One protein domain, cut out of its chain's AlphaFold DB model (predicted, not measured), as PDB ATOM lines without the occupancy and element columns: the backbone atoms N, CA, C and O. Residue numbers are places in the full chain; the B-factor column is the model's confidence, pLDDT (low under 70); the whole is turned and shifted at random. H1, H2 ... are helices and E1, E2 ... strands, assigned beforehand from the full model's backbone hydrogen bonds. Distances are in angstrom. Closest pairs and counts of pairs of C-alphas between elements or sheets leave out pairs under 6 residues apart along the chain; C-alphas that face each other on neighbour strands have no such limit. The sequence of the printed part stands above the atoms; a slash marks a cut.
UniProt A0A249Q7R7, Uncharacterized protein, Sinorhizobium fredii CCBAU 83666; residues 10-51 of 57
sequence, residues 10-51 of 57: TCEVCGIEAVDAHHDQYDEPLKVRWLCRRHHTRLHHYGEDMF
ATOM      1  N   THR A  10     302.721  -4.163 -24.570       94.00
ATOM      2  CA  THR A  10     301.620  -3.213 -24.410       94.00
ATOM      3  C   THR A  10     302.092  -1.950 -23.696       94.00
ATOM      4  O   THR A  10     303.229  -1.859 -23.239       94.00
ATOM      5  N   CYS A  11     301.226  -0.938 -23.618       93.81
ATOM      6  CA  CYS A  11     301.594   0.322 -22.991       93.81
ATOM      7  C   CYS A  11     301.938   0.092 -21.522       93.81
ATOM      8  O   CYS A  11     301.061  -0.290 -20.755       93.81
ATOM      9  N   GLU A  12     303.149   0.426 -21.095       90.69
ATOM     10  CA  GLU A  12     303.558   0.234 -19.695       90.69
ATOM     11  C   GLU A  12     302.731   1.058 -18.685       90.69
ATOM     12  O   GLU A  12     302.690   0.734 -17.504       90.69
ATOM     13  N   VAL A  13     302.018   2.097 -19.146       88.88
ATOM     14  CA  VAL A  13     301.158   2.939 -18.294       88.88
ATOM     15  C   VAL A  13     299.720   2.424 -18.211       88.88
ATOM     16  O   VAL A  13     299.094   2.507 -17.158       88.88
ATOM     17  N   CYS A  14     299.145   1.946 -19.320       92.88
ATOM     18  CA  CYS A  14     297.714   1.604 -19.378       92.88
ATOM     19  C   CYS A  14     297.380   0.254 -20.018       92.88
ATOM     20  O   CYS A  14     296.205  -0.054 -20.181       92.88
ATOM     21  N   GLY A  15     298.377  -0.523 -20.433       92.75
ATOM     22  CA  GLY A  15     298.223  -1.886 -20.940       92.75
ATOM     23  C   GLY A  15     297.573  -2.028 -22.317       92.75
ATOM     24  O   GLY A  15     297.301  -3.146 -22.737       92.75
ATOM     25  N   ILE A  16     297.313  -0.935 -23.042       93.69
ATOM     26  CA  ILE A  16     296.729  -1.019 -24.390       93.69
ATOM     27  C   ILE A  16     297.759  -1.554 -25.391       93.69
ATOM     28  O   ILE A  16     298.929  -1.194 -25.320       93.69
ATOM     29  N   GLU A  17     297.324  -2.372 -26.345       93.06
ATOM     30  CA  GLU A  17     298.187  -2.971 -27.381       93.06
ATOM     31  C   GLU A  17     298.562  -1.983 -28.500       93.06
ATOM     32  O   GLU A  17     299.561  -2.146 -29.205       93.06
ATOM     33  N   ALA A  18     297.764  -0.922 -28.657       93.12
ATOM     34  CA  ALA A  18     298.014   0.172 -29.588       93.12
ATOM     35  C   ALA A  18     299.127   1.087 -29.054       93.12
ATOM     36  O   ALA A  18     298.866   2.142 -28.464       93.12
ATOM     37  N   VAL A  19     300.368   0.647 -29.253       93.50
ATOM     38  CA  VAL A  19     301.584   1.346 -28.831       93.50
ATOM     39  C   VAL A  19     302.566   1.604 -29.960       93.50
ATOM     40  O   VAL A  19     302.606   0.866 -30.950       93.50
ATOM     41  N   ASP A  20     303.398   2.609 -29.707       90.56
ATOM     42  CA  ASP A  20     304.572   3.004 -30.463       90.56
ATOM     43  C   ASP A  20     305.833   2.801 -29.603       90.56
ATOM     44  O   ASP A  20     305.771   2.845 -28.370       90.56
ATOM     45  N   ALA A  21     306.972   2.584 -30.262       88.81
ATOM     46  CA  ALA A  21     308.279   2.511 -29.617       88.81
ATOM     47  C   ALA A  21     308.794   3.927 -29.314       88.81
ATOM     48  O   ALA A  21     309.054   4.719 -30.224       88.81
ATOM     49  N   HIS A  22     308.938   4.243 -28.034       87.19
ATOM     50  CA  HIS A  22     309.595   5.445 -27.548       87.19
ATOM     51  C   HIS A  22     311.076   5.154 -27.299       87.19
ATOM     52  O   HIS A  22     311.404   4.115 -26.735       87.19
ATOM     53  N   HIS A  23     311.955   6.049 -27.738       84.69
ATOM     54  CA  HIS A  23     313.395   5.942 -27.521       84.69
ATOM     55  C   HIS A  23     313.804   7.065 -26.572       84.69
ATOM     56  O   HIS A  23     313.769   8.225 -26.978       84.69
ATOM     57  N   ASP A  24     314.187   6.725 -25.343       74.81
ATOM     58  CA  ASP A  24     314.714   7.693 -24.372       74.81
ATOM     59  C   ASP A  24     316.135   8.129 -24.792       74.81
ATOM     60  O   ASP A  24     316.515   9.290 -24.670       74.81
ATOM     61  N   GLN A  25     316.926   7.206 -25.360       74.50
ATOM     62  CA  GLN A  25     318.290   7.449 -25.843       74.50
ATOM     63  C   GLN A  25     318.453   6.926 -27.277       74.50
ATOM     64  O   GLN A  25     318.379   5.725 -27.532       74.50
ATOM     65  N   TYR A  26     318.706   7.828 -28.229       73.38
ATOM     66  CA  TYR A  26     318.856   7.480 -29.651       73.38
ATOM     67  C   TYR A  26     320.125   6.666 -29.953       73.38
ATOM     68  O   TYR A  26     320.210   6.035 -31.008       73.38
ATOM     69  N   ASP A  27     321.085   6.649 -29.025       77.69
ATOM     70  CA  ASP A  27     322.325   5.877 -29.119       77.69
ATOM     71  C   ASP A  27     322.126   4.377 -28.802       77.69
ATOM     72  O   ASP A  27     322.983   3.555 -29.125       77.69
ATOM     73  N   GLU A  28     320.976   3.996 -28.223       73.62
ATOM     74  CA  GLU A  28     320.614   2.613 -27.884       73.62
ATOM     75  C   GLU A  28     319.353   2.161 -28.664       73.62
ATOM     76  O   GLU A  28     318.267   2.062 -28.093       73.62
ATOM     77  N   PRO A  29     319.447   1.817 -29.965       72.50
ATOM     78  CA  PRO A  29     318.276   1.536 -30.815       72.50
ATOM     79  C   PRO A  29     317.468   0.294 -30.404       72.50
ATOM     80  O   PRO A  29     316.357   0.087 -30.881       72.50
ATOM     81  N   LEU A  30     318.031  -0.556 -29.541       77.44
ATOM     82  CA  LEU A  30     317.354  -1.737 -28.999       77.44
ATOM     83  C   LEU A  30     316.645  -1.463 -27.667       77.44
ATOM     84  O   LEU A  30     315.956  -2.341 -27.155       77.44
ATOM     85  N   LYS A  31     316.813  -0.273 -27.088       79.00
ATOM     86  CA  LYS A  31     316.245   0.094 -25.795       79.00
ATOM     87  C   LYS A  31     315.075   1.032 -26.025       79.00
ATOM     88  O   LYS A  31     315.216   2.250 -26.044       79.00
ATOM     89  N   VAL A  32     313.920   0.419 -26.252       86.06
ATOM     90  CA  VAL A  32     312.676   1.137 -26.509       86.06
ATOM     91  C   VAL A  32     311.639   0.826 -25.452       86.06
ATOM     92  O   VAL A  32     311.580  -0.271 -24.896       86.06
ATOM     93  N   ARG A  33     310.783   1.807 -25.222       88.31
ATOM     94  CA  ARG A  33     309.644   1.730 -24.324       88.31
ATOM     95  C   ARG A  33     308.365   1.668 -25.122       88.31
ATOM     96  O   ARG A  33     308.212   2.348 -26.134       88.31
ATOM     97  N   TRP A  34     307.419   0.868 -24.662       91.94
ATOM     98  CA  TRP A  34     306.153   0.685 -25.354       91.94
ATOM     99  C   TRP A  34     305.104   1.604 -24.744       91.94
ATOM    100  O   TRP A  34     304.636   1.397 -23.624       91.94
ATOM    101  N   LEU A  35     304.720   2.643 -25.486       91.50
ATOM    102  CA  LEU A  35     303.765   3.646 -25.023       91.50
ATOM    103  C   LEU A  35     302.665   3.863 -26.049       91.50
ATOM    104  O   LEU A  35     302.905   3.964 -27.248       91.50
ATOM    105  N   CYS A  36     301.426   3.986 -25.579       93.69
ATOM    106  CA  CYS A  36     300.351   4.427 -26.456       93.69
ATOM    107  C   CYS A  36     300.556   5.896 -26.816       93.69
ATOM    108  O   CYS A  36     301.091   6.661 -26.014       93.69
ATOM    109  N   ARG A  37     300.063   6.319 -27.982       90.62
ATOM    110  CA  ARG A  37     300.222   7.694 -28.482       90.62
ATOM    111  C   ARG A  37     299.928   8.772 -27.431       90.62
ATOM    112  O   ARG A  37     300.649   9.755 -27.338       90.62
ATOM    113  N   ARG A  38     298.908   8.570 -26.589       90.50
ATOM    114  CA  ARG A  38     298.559   9.500 -25.500       90.50
ATOM    115  C   ARG A  38     299.663   9.620 -24.450       90.50
ATOM    116  O   ARG A  38     299.995  10.735 -24.064       90.50
ATOM    117  N   HIS A  39     300.201   8.496 -23.981       89.12
ATOM    118  CA  HIS A  39     301.282   8.484 -22.993       89.12
ATOM    119  C   HIS A  39     302.618   8.886 -23.608       89.12
ATOM    120  O   HIS A  39     303.364   9.620 -22.976       89.12
ATOM    121  N   HIS A  40     302.864   8.516 -24.862       89.75
ATOM    122  CA  HIS A  40     304.041   8.932 -25.611       89.75
ATOM    123  C   HIS A  40     304.102  10.459 -25.767       89.75
ATOM    124  O   HIS A  40     305.081  11.090 -25.388       89.75
ATOM    125  N   THR A  41     303.029  11.083 -26.258       87.00
ATOM    126  CA  THR A  41     302.952  12.543 -26.396       87.00
ATOM    127  C   THR A  41     303.030  13.239 -25.037       87.00
ATOM    128  O   THR A  41     303.703  14.251 -24.894       87.00
ATOM    129  N   ARG A  42     302.387  12.677 -24.010       85.88
ATOM    130  CA  ARG A  42     302.467  13.184 -22.638       85.88
ATOM    131  C   ARG A  42     303.904  13.147 -22.099       85.88
ATOM    132  O   ARG A  42     304.325  14.140 -21.530       85.88
ATOM    133  N   LEU A  43     304.660  12.079 -22.332       84.50
ATOM    134  CA  LEU A  43     306.073  11.999 -21.949       84.50
ATOM    135  C   LEU A  43     306.892  13.126 -22.603       84.50
ATOM    136  O   LEU A  43     307.574  13.870 -21.909       84.50
ATOM    137  N   HIS A  44     306.714  13.360 -23.908       84.19
ATOM    138  CA  HIS A  44     307.360  14.485 -24.605       84.19
ATOM    139  C   HIS A  44     306.949  15.866 -24.076       84.19
ATOM    140  O   HIS A  44     307.742  16.801 -24.119       84.19
ATOM    141  N   HIS A  45     305.713  16.023 -23.594       81.25
ATOM    142  CA  HIS A  45     305.216  17.306 -23.082       81.25
ATOM    143  C   HIS A  45     305.634  17.613 -21.642       81.25
ATOM    144  O   HIS A  45     305.860  18.777 -21.326       81.25
ATOM    145  N   TYR A  46     305.667  16.607 -20.767       69.31
ATOM    146  CA  TYR A  46     305.984  16.778 -19.344       69.31
ATOM    147  C   TYR A  46     307.466  16.500 -19.025       69.31
ATOM    148  O   TYR A  46     307.875  16.688 -17.885       69.31
ATOM    149  N   GLY A  47     308.266  16.105 -20.025       63.94
ATOM    150  CA  GLY A  47     309.642  15.638 -19.850       63.94
ATOM    151  C   GLY A  47     309.697  14.165 -19.428       63.94
ATOM    152  O   GLY A  47     308.682  13.586 -19.028       63.94
ATOM    153  N   GLU A  48     310.886  13.553 -19.488       58.56
ATOM    154  CA  GLU A  48     311.119  12.144 -19.095       58.56
ATOM    155  C   GLU A  48     310.757  11.826 -17.625       58.56
ATOM    156  O   GLU A  48     310.731  10.671 -17.216       58.56
ATOM    157  N   ASP A  49     310.371  12.839 -16.847       54.56
ATOM    158  CA  ASP A  49     309.972  12.790 -15.435       54.56
ATOM    159  C   ASP A  49     308.600  12.129 -15.167       54.56
ATOM    160  O   ASP A  49     308.165  12.004 -14.021       54.56
ATOM    161  N   MET A  50     307.869  11.691 -16.202       55.81
ATOM    162  CA  MET A  50     306.615  10.938 -16.005       55.81
ATOM    163  C   MET A  50     306.828   9.525 -15.470       55.81
ATOM    164  O   MET A  50     305.891   8.913 -14.950       55.81
ATOM    165  N   PHE A  51     308.052   9.023 -15.566       49.28
ATOM    166  CA  PHE A  51     308.470   7.848 -14.838       49.28
ATOM    167  C   PHE A  51     309.476   8.328 -13.819       49.28
ATOM    168  O   PHE A  51     310.618   8.564 -14.202       49.28
TER     169      PHE A  51
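What this domain is: This is residues 10 to 51 of the 57 residues of an uncharacterized protein of Sinorhizobium fredii CCBAU 83666 (UniProt A0A249Q7R7). With little regular structure, this is a small hairpin of two short strands, E1 and E2, from which loop residues 25 to 30 stick out, and one helix, H1, follows at the hairpin's other end. The 42 printed residues hold E1, E2 and H1 in that order, 16 residues in named elements; the class is mixed, and E1 and E2 are antiparallel. The whole is compact, radius of gyration of the C-alphas 9.9 A, spanning 27 by 21 by 14 A.

Where its parts are: E1 is residues 20 to 22, from C-alpha 20 at (304.572, 3.004, -30.463). E2 is residues 33 to 35. H1, residues 37 to 46, is 14.1 A long and ends at C-alpha 46 (305.984, 16.778, -19.344).

How they stand to each other: In the hairpin E1 and E2, N 22 and O 33 are within hydrogen-bond range at 2.8 A. The closest C-alphas of E1 and H1, Asp 20 and Arg 37, are 6.7 A apart. E2 and H1 are near each other, with 5 pairs of C-alphas within 10 A. In H1 every O i to N i+4 pair is within range.

The domain as a whole: The C-alphas farthest apart, Ile 16 and Asp 27, are 26.9 A apart. The printed part has no cut. Residues 46 to 51 have pLDDT under 70.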